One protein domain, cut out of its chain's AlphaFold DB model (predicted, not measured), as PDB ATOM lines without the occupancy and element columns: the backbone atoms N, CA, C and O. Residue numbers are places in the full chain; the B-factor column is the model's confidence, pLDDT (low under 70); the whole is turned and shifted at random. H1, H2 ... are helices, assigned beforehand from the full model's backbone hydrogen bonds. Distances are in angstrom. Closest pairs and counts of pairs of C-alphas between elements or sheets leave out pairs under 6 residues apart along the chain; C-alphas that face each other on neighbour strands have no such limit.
ATOM      1  N   THR A  10      55.192-111.589  29.925       93.00
ATOM      2  CA  THR A  10      56.457-111.731  30.647       93.00
ATOM      3  C   THR A  10      57.496-112.468  29.794       93.00
ATOM      4  O   THR A  10      57.174-113.158  28.825       93.00
ATOM      5  N   ALA A  11      58.774-112.375  30.175       92.06
ATOM      6  CA  ALA A  11      59.842-113.096  29.480       92.06
ATOM      7  C   ALA A  11      59.652-114.626  29.521       92.06
ATOM      8  O   ALA A  11      60.005-115.313  28.561       92.06
ATOM      9  N   ASP A  12      59.088-115.158  30.611       94.75
ATOM     10  CA  ASP A  12      58.769-116.583  30.740       94.75
ATOM     11  C   ASP A  12      57.606-116.992  29.838       94.75
ATOM     12  O   ASP A  12      57.705-118.003  29.144       94.75
ATOM     13  N   GLU A  13      56.546-116.183  29.771       93.44
ATOM     14  CA  GLU A  13      55.442-116.418  28.835       93.44
ATOM     15  C   GLU A  13      55.927-116.373  27.391       93.44
ATOM     16  O   GLU A  13      55.621-117.280  26.626       93.44
ATOM     17  N   PHE A  14      56.747-115.386  27.024       90.00
ATOM     18  CA  PHE A  14      57.315-115.305  25.680       90.00
ATOM     19  C   PHE A  14      58.157-116.541  25.329       90.00
ATOM     20  O   PHE A  14      58.016-117.103  24.240       90.00
ATOM     21  N   ARG A  15      59.002-117.015  26.256       89.31
ATOM     22  CA  ARG A  15      59.754-118.266  26.071       89.31
ATOM     23  C   ARG A  15      58.821-119.462  25.897       89.31
ATOM     24  O   ARG A  15      59.021-120.245  24.972       89.31
ATOM     25  N   ALA A  16      57.789-119.579  26.729       91.62
ATOM     26  CA  ALA A  16      56.808-120.654  26.632       91.62
ATOM     27  C   ALA A  16      55.998-120.593  25.325       91.62
ATOM     28  O   ALA A  16      55.686-121.631  24.745       91.62
ATOM     29  N   TYR A  17      55.677-119.396  24.828       90.88
ATOM     30  CA  TYR A  17      54.937-119.196  23.581       90.88
ATOM     31  C   TYR A  17      55.708-119.702  22.369       90.88
ATOM     32  O   TYR A  17      55.097-120.305  21.495       90.88
ATOM     33  N   ARG A  18      57.033-119.523  22.337       85.56
ATOM     34  CA  ARG A  18      57.880-120.031  21.246       85.56
ATOM     35  C   ARG A  18      57.857-121.554  21.129       85.56
ATOM     36  O   ARG A  18      57.969-122.068  20.025       85.56
ATOM     37  N   GLU A  19      57.679-122.259  22.243       84.81
ATOM     38  CA  GLU A  19      57.526-123.719  22.228       84.81
ATOM     39  C   GLU A  19      56.078-124.148  21.984       84.81
ATOM     40  O   GLU A  19      55.815-125.106  21.261       84.81
ATOM     41  N   ARG A  20      55.116-123.427  22.565       91.38
ATOM     42  CA  ARG A  20      53.692-123.761  22.467       91.38
ATOM     43  C   ARG A  20      53.097-123.462  21.092       91.38
ATOM     44  O   ARG A  20      52.196-124.176  20.656       91.38
ATOM     45  N   PHE A  21      53.533-122.385  20.446       91.88
ATOM     46  CA  PHE A  21      52.978-121.898  19.189       91.88
ATOM     47  C   PHE A  21      54.013-122.044  18.076       91.88
ATOM     48  O   PHE A  21      54.874-121.191  17.887       91.88
ATOM     49  N   SER A  22      53.891-123.131  17.317       92.44
ATOM     50  CA  SER A  22      54.724-123.407  16.152       92.44
ATOM     51  C   SER A  22      53.871-123.895  14.983       92.44
ATOM     52  O   SER A  22      52.894-124.616  15.174       92.44
ATOM     53  N   ASN A  23      54.254-123.493  13.769       95.06
ATOM     54  CA  ASN A  23      53.700-124.027  12.522       95.06
ATOM     55  C   ASN A  23      54.606-125.103  11.896       95.06
ATOM     56  O   ASN A  23      54.392-125.480  10.747       95.06
ATOM     57  N   TRP A  24      55.640-125.576  12.592       94.00
ATOM     58  CA  TRP A  24      56.540-126.583  12.028       94.00
ATOM     59  C   TRP A  24      55.785-127.881  11.761       94.00
ATOM     60  O   TRP A  24      54.988-128.324  12.588       94.00
ATOM     61  N   GLY A  25      55.986-128.443  10.569       94.94
ATOM     62  CA  GLY A  25      55.253-129.614  10.088       94.94
ATOM     63  C   GLY A  25      53.805-129.341   9.663       94.94
ATOM     64  O   GLY A  25      53.161-130.237   9.121       94.94
ATOM     65  N   ARG A  26      53.269-128.121   9.838       96.88
ATOM     66  CA  ARG A  26      51.877-127.796   9.467       96.88
ATOM     67  C   ARG A  26      51.595-128.001   7.977       96.88
ATOM     68  O   ARG A  26      50.478-128.373   7.624       96.88
ATOM     69  N   TRP A  27      52.585-127.739   7.128       97.38
ATOM     70  CA  TRP A  27      52.485-127.844   5.669       97.38
ATOM     71  C   TRP A  27      53.418-128.917   5.087       97.38
ATOM     72  O   TRP A  27      53.685-128.914   3.891       97.38
ATOM     73  N   GLY A  28      53.871-129.854   5.926       96.81
ATOM     74  CA  GLY A  28      54.860-130.872   5.571       96.81
ATOM     75  C   GLY A  28      56.240-130.589   6.160       96.81
ATOM     76  O   GLY A  28      56.520-129.479   6.614       96.81
ATOM     77  N   GLU A  29      57.081-131.623   6.193       94.25
ATOM     78  CA  GLU A  29      58.448-131.551   6.735       94.25
ATOM     79  C   GLU A  29      59.394-130.767   5.814       94.25
ATOM     80  O   GLU A  29      60.294-130.096   6.301       94.25
ATOM     81  N   ASP A  30      59.122-130.762   4.507       94.12
ATOM     82  CA  ASP A  30      59.918-130.057   3.495       94.12
ATOM     83  C   ASP A  30      59.401-128.634   3.194       94.12
ATOM     84  O   ASP A  30      59.700-128.071   2.139       94.12
ATOM     85  N   ASP A  31      58.570-128.048   4.066       97.12
ATOM     86  CA  ASP A  31      57.969-126.729   3.821       97.12
ATOM     87  C   ASP A  31      59.022-125.611   3.737       97.12
ATOM     88  O   ASP A  31      59.830-125.408   4.640       97.12
ATOM     89  N   GLN A  32      58.939-124.828   2.659       96.50
ATOM     90  CA  GLN A  32      59.822-123.695   2.370       96.50
ATOM     91  C   GLN A  32      59.099-122.337   2.417       96.50
ATOM     92  O   GLN A  32      59.711-121.283   2.235       96.50
ATOM     93  N   PHE A  33      57.776-122.343   2.615       96.38
ATOM     94  CA  PHE A  33      56.913-121.168   2.467       96.38
ATOM     95  C   PHE A  33      56.431-120.614   3.811       96.38
ATOM     96  O   PHE A  33      56.139-119.419   3.917       96.38
ATOM     97  N   GLY A  34      56.326-121.452   4.845       95.94
ATOM     98  CA  GLY A  34      55.822-121.046   6.150       95.94
ATOM     99  C   GLY A  34      54.418-120.446   6.055       95.94
ATOM    100  O   GLY A  34      53.536-120.960   5.366       95.94
ATOM    101  N   ALA A  35      54.185-119.321   6.736       97.00
ATOM    102  CA  ALA A  35      52.864-118.687   6.776       97.00
ATOM    103  C   ALA A  35      52.337-118.233   5.400       97.00
ATOM    104  O   ALA A  35      51.125-118.064   5.254       97.00
ATOM    105  N   LEU A  36      53.195-118.094   4.379       97.56
ATOM    106  CA  LEU A  36      52.753-117.775   3.018       97.56
ATOM    107  C   LEU A  36      51.911-118.892   2.386       97.56
ATOM    108  O   LEU A  36      51.137-118.608   1.476       97.56
ATOM    109  N   ASN A  37      51.952-120.119   2.918       97.75
ATOM    110  CA  ASN A  37      51.025-121.192   2.542       97.75
ATOM    111  C   ASN A  37      49.545-120.842   2.803       97.75
ATOM    112  O   ASN A  37      48.649-121.489   2.266       97.75
ATOM    113  N   LEU A  38      49.259-119.821   3.620       98.06
ATOM    114  CA  LEU A  38      47.899-119.306   3.815       98.06
ATOM    115  C   LEU A  38      47.403-118.460   2.628       98.06
ATOM    116  O   LEU A  38      46.205-118.200   2.526       98.06
ATOM    117  N   ILE A  39      48.296-118.034   1.730       98.00
ATOM    118  CA  ILE A  39      47.974-117.256   0.529       98.00
ATOM    119  C   ILE A  39      47.649-118.222  -0.617       98.00
ATOM    120  O   ILE A  39      48.421-118.410  -1.562       98.00
ATOM    121  N   THR A  40      46.484-118.864  -0.515       97.06
ATOM    122  CA  THR A  40      45.988-119.810  -1.524       97.06
ATOM    123  C   THR A  40      45.577-119.096  -2.825       97.06
ATOM    124  O   THR A  40      45.416-117.868  -2.838       97.06
ATOM    125  N   PRO A  41      45.359-119.824  -3.938       97.31
ATOM    126  CA  PRO A  41      44.784-119.245  -5.154       97.31
ATOM    127  C   PRO A  41      43.458-118.506  -4.912       97.31
ATOM    128  O   PRO A  41      43.228-117.434  -5.474       97.31
ATOM    129  N   GLU A  42      42.611-119.020  -4.020       97.19
ATOM    130  CA  GLU A  42      41.347-118.388  -3.634       97.19
ATOM    131  C   GLU A  42      41.587-117.083  -2.867       97.19
ATOM    132  O   GLU A  42      40.904-116.090  -3.124       97.19
ATOM    133  N   ALA A  43      42.583-117.048  -1.972       97.62
ATOM    134  CA  ALA A  43      42.971-115.829  -1.266       97.62
ATOM    135  C   ALA A  43      43.498-114.756  -2.238       97.62
ATOM    136  O   ALA A  43      43.106-113.592  -2.141       97.62
ATOM    137  N   ARG A  44      44.310-115.152  -3.232       98.12
ATOM    138  CA  ARG A  44      44.799-114.267  -4.310       98.12
ATOM    139  C   ARG A  44      43.646-113.680  -5.122       98.12
ATOM    140  O   ARG A  44      43.585-112.467  -5.324       98.12
ATOM    141  N   ALA A  45      42.701-114.519  -5.548       97.62
ATOM    142  CA  ALA A  45      41.527-114.076  -6.295       97.62
ATOM    143  C   ALA A  45      40.636-113.138  -5.461       97.62
ATOM    144  O   ALA A  45      40.192-112.097  -5.952       97.62
ATOM    145  N   ALA A  46      40.419-113.459  -4.181       96.25
ATOM    146  CA  ALA A  46      39.662-112.616  -3.262       96.25
ATOM    147  C   ALA A  46      40.338-111.255  -3.032       96.25
ATOM    148  O   ALA A  46      39.644-110.241  -2.964       96.25
ATOM    149  N   ALA A  47      41.672-111.216  -2.956       97.56
ATOM    150  CA  ALA A  47      42.443-109.981  -2.866       97.56
ATOM    151  C   ALA A  47      42.274-109.119  -4.123       97.56
ATOM    152  O   ALA A  47      41.939-107.940  -4.013       97.56
ATOM    153  N   ALA A  48      42.414-109.709  -5.313       97.56
ATOM    154  CA  ALA A  48      42.204-109.007  -6.580       97.56
ATOM    155  C   ALA A  48      40.787-108.405  -6.678       97.56
ATOM    156  O   ALA A  48      40.623-107.263  -7.104       97.56
ATOM    157  N   ALA A  49      39.768-109.122  -6.193       97.19
ATOM    158  CA  ALA A  49      38.380-108.656  -6.177       97.19
ATOM    159  C   ALA A  49      38.127-107.434  -5.265       97.19
ATOM    160  O   ALA A  49      37.051-106.829  -5.338       97.19
ATOM    161  N   THR A  50      39.086-107.054  -4.410       96.00
ATOM    162  CA  THR A  50      38.993-105.836  -3.584       96.00
ATOM    163  C   THR A  50      39.303-104.554  -4.358       96.00
ATOM    164  O   THR A  50      38.901-103.475  -3.923       96.00
ATOM    165  N   VAL A  51      39.966-104.642  -5.516       97.44
ATOM    166  CA  VAL A  51      40.327-103.471  -6.321       97.44
ATOM    167  C   VAL A  51      39.073-102.881  -6.970       97.44
ATOM    168  O   VAL A  51      38.379-103.547  -7.736       97.44
ATOM    169  N   ARG A  52      38.778-101.611  -6.662       97.38
ATOM    170  CA  ARG A  52      37.624-100.869  -7.211       97.38
ATOM    171  C   ARG A  52      38.019 -99.656  -8.041       97.38
ATOM    172  O   ARG A  52      37.471 -99.451  -9.114       97.38
ATOM    173  N   GLU A  53      38.978 -98.878  -7.550       97.56
ATOM    174  CA  GLU A  53      39.369 -97.592  -8.149       97.56
ATOM    175  C   GLU A  53      40.645 -97.682  -8.999       97.56
ATOM    176  O   GLU A  53      41.014 -96.716  -9.656       97.56
ATOM    177  N   GLY A  54      41.362 -98.812  -8.956       96.19
ATOM    178  CA  GLY A  54      42.646 -98.971  -9.651       96.19
ATOM    179  C   GLY A  54      43.779 -98.083  -9.111       96.19
ATOM    180  O   GLY A  54      44.834 -97.994  -9.734       96.19
ATOM    181  N   ARG A  55      43.587 -97.422  -7.962       96.94
ATOM    182  CA  ARG A  55      44.605 -96.575  -7.331       96.94
ATOM    183  C   ARG A  55      45.704 -97.425  -6.696       96.94
ATOM    184  O   ARG A  55      45.419 -98.281  -5.863       96.94
ATOM    185  N   SER A  56      46.954 -97.127  -7.046       96.75
ATOM    186  CA  SER A  56      48.142 -97.699  -6.409       96.75
ATOM    187  C   SER A  56      48.724 -96.734  -5.374       96.75
ATOM    188  O   SER A  56      48.715 -95.519  -5.576       96.75
ATOM    189  N   VAL A  57      49.224 -97.277  -4.263       95.25
ATOM    190  CA  VAL A  57      49.967 -96.546  -3.230       95.25
ATOM    191  C   VAL A  57      51.241 -97.332  -2.946       95.25
ATOM    192  O   VAL A  57      51.166 -98.478  -2.506       95.25
ATOM    193  N   SER A  58      52.403 -96.730  -3.203       95.56
ATOM    194  CA  SER A  58      53.681 -97.345  -2.838       95.56
ATOM    195  C   SER A  58      53.837 -97.351  -1.320       95.56
ATOM    196  O   SER A  58      53.645 -96.323  -0.674       95.56
ATOM    197  N   LEU A  59      54.209 -98.506  -0.767       94.25
ATOM    198  CA  LEU A  59      54.624 -98.652   0.632       94.25
ATOM    199  C   LEU A  59      56.153 -98.710   0.774       94.25
ATOM    200  O   LEU A  59      56.660 -99.011   1.851       94.25
ATOM    201  N   SER A  60      56.881 -98.459  -0.316       92.69
ATOM    202  CA  SER A  60      58.339 -98.450  -0.322       92.69
ATOM    203  C   SER A  60      58.869 -97.044  -0.115       92.69
ATOM    204  O   SER A  60      58.406 -96.099  -0.762       92.69
ATOM    205  N   TYR A  61      59.895 -96.924   0.721       89.25
ATOM    206  CA  TYR A  61      60.752 -95.748   0.713       89.25
ATOM    207  C   TYR A  61      61.602 -95.711  -0.566       89.25
ATOM    208  O   TYR A  61      61.880 -96.770  -1.147       89.25
ATOM    209  N   HIS A 101      62.339-103.679   2.799       94.50
ATOM    210  CA  HIS A 101      62.795-105.022   2.440       94.50
ATOM    211  C   HIS A 101      61.870-106.107   3.006       94.50
ATOM    212  O   HIS A 101      60.923-105.821   3.743       94.50
ATOM    213  N   LEU A 102      62.136-107.353   2.616       94.88
ATOM    214  CA  LEU A 102      61.489-108.552   3.135       94.88
ATOM    215  C   LEU A 102      62.546-109.451   3.766       94.88
ATOM    216  O   LEU A 102      63.585-109.703   3.157       94.88
ATOM    217  N   ASP A 103      62.232-109.990   4.936       95.75
ATOM    218  CA  ASP A 103      63.057-110.994   5.595       95.75
ATOM    219  C   ASP A 103      62.526-112.388   5.267       95.75
ATOM    220  O   ASP A 103      61.398-112.745   5.618       95.75
ATOM    221  N   ALA A 104      63.344-113.181   4.574       96.25
ATOM    222  CA  ALA A 104      63.047-114.580   4.296       96.25
ATOM    223  C   ALA A 104      63.133-115.445   5.565       96.25
ATOM    224  O   ALA A 104      63.697-115.040   6.584       96.25
ATOM    225  N   LEU A 105      62.612-116.674   5.508       96.62
ATOM    226  CA  LEU A 105      62.620-117.595   6.654       96.62
ATOM    227  C   LEU A 105      64.041-117.995   7.096       96.62
ATOM    228  O   LEU A 105      64.229-118.416   8.237       96.62
ATOM    229  N   CYS A 106      65.042-117.830   6.226       96.12
ATOM    230  CA  CYS A 106      66.455-118.014   6.547       96.12
ATOM    231  C   CYS A 106      67.111-116.816   7.271       96.12
ATOM    232  O   CYS A 106      68.253-116.945   7.704       96.12
ATOM    233  N   HIS A 107      66.441-115.659   7.387       95.69
ATOM    234  CA  HIS A 107      67.055-114.414   7.876       95.69
ATOM    235  C   HIS A 107      67.365-114.439   9.381       95.69
ATOM    236  O   HIS A 107      68.450-114.039   9.801       95.69
ATOM    237  N   VAL A 108      66.423-114.923  10.201       92.56
ATOM    238  CA  VAL A 108      66.560-114.969  11.666       92.56
ATOM    239  C   VAL A 108      66.418-116.394  12.167       92.56
ATOM    240  O   VAL A 108      65.469-117.106  11.843       92.56
ATOM    241  N   TYR A 109      67.349-116.796  13.025       92.94
ATOM    242  CA  TYR A 109      67.346-118.128  13.612       92.94
ATOM    243  C   TYR A 109      66.221-118.242  14.643       92.94
ATOM    244  O   TYR A 109      66.091-117.431  15.561       92.94
ATOM    245  N   THR A 110      65.396-119.272  14.482       87.31
ATOM    246  CA  THR A 110      64.208-119.511  15.297       87.31
ATOM    247  C   THR A 110      64.568-119.943  16.711       87.31
ATOM    248  O   THR A 110      63.894-119.495  17.638       87.31
ATOM    249  N   ARG A 111      65.603-120.774  16.918       85.62
ATOM    250  CA  ARG A 111      66.058-121.225  18.251       85.62
ATOM    251  C   ARG A 111      67.568-121.077  18.462       85.62
ATOM    252  O   ARG A 111      68.336-120.806  17.541       85.62
ATOM    253  N   ALA A 112      67.981-121.227  19.725       84.31
ATOM    254  CA  ALA A 112      69.392-121.278  20.099       84.31
ATOM    255  C   ALA A 112      70.103-122.417  19.348       84.31
ATOM    256  O   ALA A 112      69.493-123.441  19.061       84.31
ATOM    257  N   GLY A 113      71.384-122.228  19.029       88.44
ATOM    258  CA  GLY A 113      72.134-123.176  18.198       88.44
ATOM    259  C   GLY A 113      71.955-122.975  16.689       88.44
ATOM    260  O   GLY A 113      72.522-123.738  15.919       88.44
ATOM    261  N   GLY A 114      71.225-121.936  16.266       93.56
ATOM    262  CA  GLY A 114      71.108-121.576  14.853       93.56
ATOM    263  C   GLY A 114      70.070-122.396  14.088       93.56
ATOM    264  O   GLY A 114      70.236-122.631  12.895       93.56
ATOM    265  N   GLU A 115      69.022-122.852  14.767       94.50
ATOM    266  CA  GLU A 115      67.923-123.594  14.149       94.50
ATOM    267  C   GLU A 115      67.006-122.632  13.379       94.50
ATOM    268  O   GLU A 115      66.536-121.640  13.940       94.50
ATOM    269  N   LEU A 116      66.754-122.910  12.106       95.50
ATOM    270  CA  LEU A 116      65.846-122.177  11.223       95.50
ATOM    271  C   LEU A 116      64.426-122.760  11.300       95.50
ATOM    272  O   LEU A 116      64.194-123.761  11.976       95.50
ATOM    273  N   PHE A 117      63.470-122.149  10.592       95.00
ATOM    274  CA  PHE A 117      62.121-122.706  10.426       95.00
ATOM    275  C   PHE A 117      62.173-124.181   9.979       95.00
ATOM    276  O   PHE A 117      63.084-124.573   9.262       95.00
ATOM    277  N   GLY A 118      61.234-125.016  10.432       93.62
ATOM    278  CA  GLY A 118      61.195-126.441  10.074       93.62
ATOM    279  C   GLY A 118      62.293-127.313  10.700       93.62
ATOM    280  O   GLY A 118      62.290-128.518  10.482       93.62
ATOM    281  N   GLY A 119      63.199-126.751  11.508       93.31
ATOM    282  CA  GLY A 119      64.286-127.499  12.155       93.31
ATOM    283  C   GLY A 119      65.580-127.547  11.346       93.31
ATOM    284  O   GLY A 119      66.512-128.251  11.729       93.31
ATOM    285  N   HIS A 120      65.666-126.798  10.244       94.19
ATOM    286  CA  HIS A 120      66.871-126.747   9.420       94.19
ATOM    287  C   HIS A 120      68.048-126.114  10.178       94.19
ATOM    288  O   HIS A 120      67.895-125.117  10.884       94.19
ATOM    289  N   SER A 121      69.251-126.661  10.010       95.44
ATOM    290  CA  SER A 121      70.464-126.120  10.631       95.44
ATOM    291  C   SER A 121      71.036-124.970   9.806       95.44
ATOM    292  O   SER A 121      71.375-125.146   8.635       95.44
ATOM    293  N   SER A 122      71.228-123.797  10.413       96.62
ATOM    294  CA  SER A 122      71.924-122.694   9.732       96.62
ATOM    295  C   SER A 122      73.362-123.047   9.348       96.62
ATOM    296  O   SER A 122      73.820-122.628   8.293       96.62
ATOM    297  N   ALA A 123      74.057-123.863  10.148       96.31
ATOM    298  CA  ALA A 123      75.433-124.275   9.862       96.31
ATOM    299  C   ALA A 123      75.553-125.166   8.614       96.31
ATOM    300  O   ALA A 123      76.626-125.251   8.025       96.31
ATOM    301  N   GLU A 124      74.469-125.842   8.232       97.00
ATOM    302  CA  GLU A 124      74.407-126.652   7.015       97.00
ATOM    303  C   GLU A 124      73.960-125.823   5.809       97.00
ATOM    304  O   GLU A 124      74.467-126.011   4.705       97.00
ATOM    305  N   HIS A 125      73.020-124.898   6.019       96.81
ATOM    306  CA  HIS A 125      72.297-124.284   4.912       96.81
ATOM    307  C   HIS A 125      72.662-122.837   4.586       96.81
ATOM    308  O   HIS A 125      72.266-122.367   3.517       96.81
ATOM    309  N   ILE A 126      73.370-122.129   5.468       96.94
ATOM    310  CA  ILE A 126      73.730-120.719   5.288       96.94
ATOM    311  C   ILE A 126      75.230-120.617   5.021       96.94
ATOM    312  O   ILE A 126      76.046-120.919   5.892       96.94
ATOM    313  N   THR A 127      75.593-120.171   3.818       95.50
ATOM    314  CA  THR A 127      76.988-120.003   3.387       95.50
ATOM    315  C   THR A 127      77.241-118.572   2.897       95.50
ATOM    316  O   THR A 127      76.289-117.817   2.680       95.50
ATOM    317  N   PRO A 128      78.510-118.161   2.707       95.38
ATOM    318  CA  PRO A 128      78.836-116.868   2.100       95.38
ATOM    319  C   PRO A 128      78.246-116.658   0.695       95.38
ATOM    320  O   PRO A 128      78.073-115.521   0.270       95.38
ATOM    321  N   GLU A 129      77.938-117.737  -0.023       95.25
ATOM    322  CA  GLU A 129      77.338-117.712  -1.360       95.25
ATOM    323  C   GLU A 129      75.805-117.603  -1.328       95.25
ATOM    324  O   GLU A 129      75.203-117.267  -2.347       95.25
ATOM    325  N   GLY A 130      75.169-117.872  -0.183       94.56
ATOM    326  CA  GLY A 130      73.727-117.726   0.001       94.56
ATOM    327  C   GLY A 130      73.097-118.764   0.931       94.56
ATOM    328  O   GLY A 130      73.769-119.578   1.566       94.56
ATOM    329  N   ALA A 131      71.765-118.729   1.005       96.62
ATOM    330  CA  ALA A 131      70.964-119.718   1.719       96.62
ATOM    331  C   ALA A 131      70.479-120.809   0.752       96.62
ATOM    332  O   ALA A 131      69.868-120.509  -0.271       96.62
ATOM    333  N   THR A 132      70.717-122.077   1.090       96.44
ATOM    334  CA  THR A 132      70.306-123.241   0.270       96.44
ATOM    335  C   THR A 132      68.888-123.739   0.568       96.44
ATOM    336  O   THR A 132      68.379-124.616  -0.123       96.44
ATOM    337  N   THR A 133      68.259-123.187   1.604       96.56
ATOM    338  CA  THR A 133      66.893-123.474   2.051       96.56
ATOM    339  C   THR A 133      66.288-122.173   2.562       96.56
ATOM    340  O   THR A 133      67.024-121.275   2.984       96.56
ATOM    341  N   LEU A 134      64.962-122.067   2.567       97.19
ATOM    342  CA  LEU A 134      64.220-120.978   3.207       97.19
ATOM    343  C   LEU A 134      64.558-119.569   2.684       97.19
ATOM    344  O   LEU A 134      64.226-118.572   3.332       97.19
ATOM    345  N   SER A 135      65.214-119.491   1.521       96.31
ATOM    346  CA  SER A 135      65.551-118.245   0.841       96.31
ATOM    347  C   SER A 135      64.312-117.607   0.209       96.31
ATOM    348  O   SER A 135      63.276-118.246  -0.004       96.31
ATOM    349  N   VAL A 136      64.429-116.327  -0.141       95.75
ATOM    350  CA  VAL A 136      63.369-115.587  -0.841       95.75
ATOM    351  C   VAL A 136      63.036-116.176  -2.221       95.75
ATOM    352  O   VAL A 136      61.930-115.970  -2.718       95.75
ATOM    353  N   ASP A 137      63.927-116.976  -2.818       95.31
ATOM    354  CA  ASP A 137      63.714-117.606  -4.131       95.31
ATOM    355  C   ASP A 137      62.557-118.613  -4.121       95.31
ATOM    356  O   ASP A 137      61.905-118.857  -5.144       95.31
ATOM    357  N   HIS A 138      62.240-119.176  -2.950       95.38
ATOM    358  CA  HIS A 138      61.052-120.011  -2.791       95.38
ATOM    359  C   HIS A 138      59.763-119.217  -3.031       95.38
ATOM    360  O   HIS A 138      58.757-119.795  -3.427       95.38
ATOM    361  N   TRP A 139      59.791-117.889  -2.898       95.56
ATOM    362  CA  TRP A 139      58.641-117.005  -3.092       95.56
ATOM    363  C   TRP A 139      58.570-116.391  -4.498       95.56
ATOM    364  O   TRP A 139      57.834-115.427  -4.712       95.56
ATOM    365  N   ARG A 140      59.297-116.952  -5.476       95.38
ATOM    366  CA  ARG A 140      59.389-116.453  -6.866       95.38
ATOM    367  C   ARG A 140      58.054-116.268  -7.603       95.38
ATOM    368  O   ARG A 140      57.984-115.477  -8.533       95.38
ATOM    369  N   GLU A 141      56.990-116.950  -7.176       93.38
ATOM    370  CA  GLU A 141      55.629-116.782  -7.725       93.38
ATOM    371  C   GLU A 141      54.928-115.502  -7.211       93.38
ATOM    372  O   GLU A 141      53.757-115.241  -7.500       93.38
ATOM    373  N   GLY A 142      55.632-114.701  -6.409       94.19
ATOM    374  CA  GLY A 142      55.165-113.442  -5.855       94.19
ATOM    375  C   GLY A 142      54.220-113.602  -4.664       94.19
ATOM    376  O   GLY A 142      53.491-114.591  -4.504       94.19
TER     377      GLY A 142
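What this domain is: This is residues 10 to 61 and 101 to 142 of the 198 residues of the protein "Cyclase family protein" of Chloroflexi bacterium (UniProt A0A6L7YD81). Little regular structure: a body mostly of loops, with short helices H2, H4 and H5 among them, from which two arms stick out, residues 10 to 17 with most of H1, and the stretch of H3 and the loop after it, residues 40 to 46 and 48 to 59. The 94 printed residues have five named helices, H1 to H5, and no named strand; the class is all helix, with 31 residues in named elements. The whole is loose, radius of gyration of the C-alphas 16.7 A, spanning 49 by 38 by 31 A.

Where its parts are: H1, residues 11 to 20, is longest, 14.2 A from C-alpha 11 at (59.842, -113.096, 29.480). H2 is residues 34 to 38, H3 41 to 48 at 10.7 A, H4 122 to 125, and H5 136 to 139, ending at C-alpha (58.641, -117.005, -3.092).

How they stand to each other: H1 is apart from the other helices. H2 and H3 meet only through their tight link; the remaining pairs are apart. Every O i to N i+4 pair is within hydrogen-bond range in H3, 5 of 6 in H1, and 0 of 1 in H2, where 2 of 2 O i to N i+3 pairs are; H4 and H5 are too short.

The domain as a whole: Residues 62 to 100 are not printed; C-alphas 61 and 101 are 9.7 A apart. The link H1 to H2 is long. No printed residue is under 70 in pLDDT.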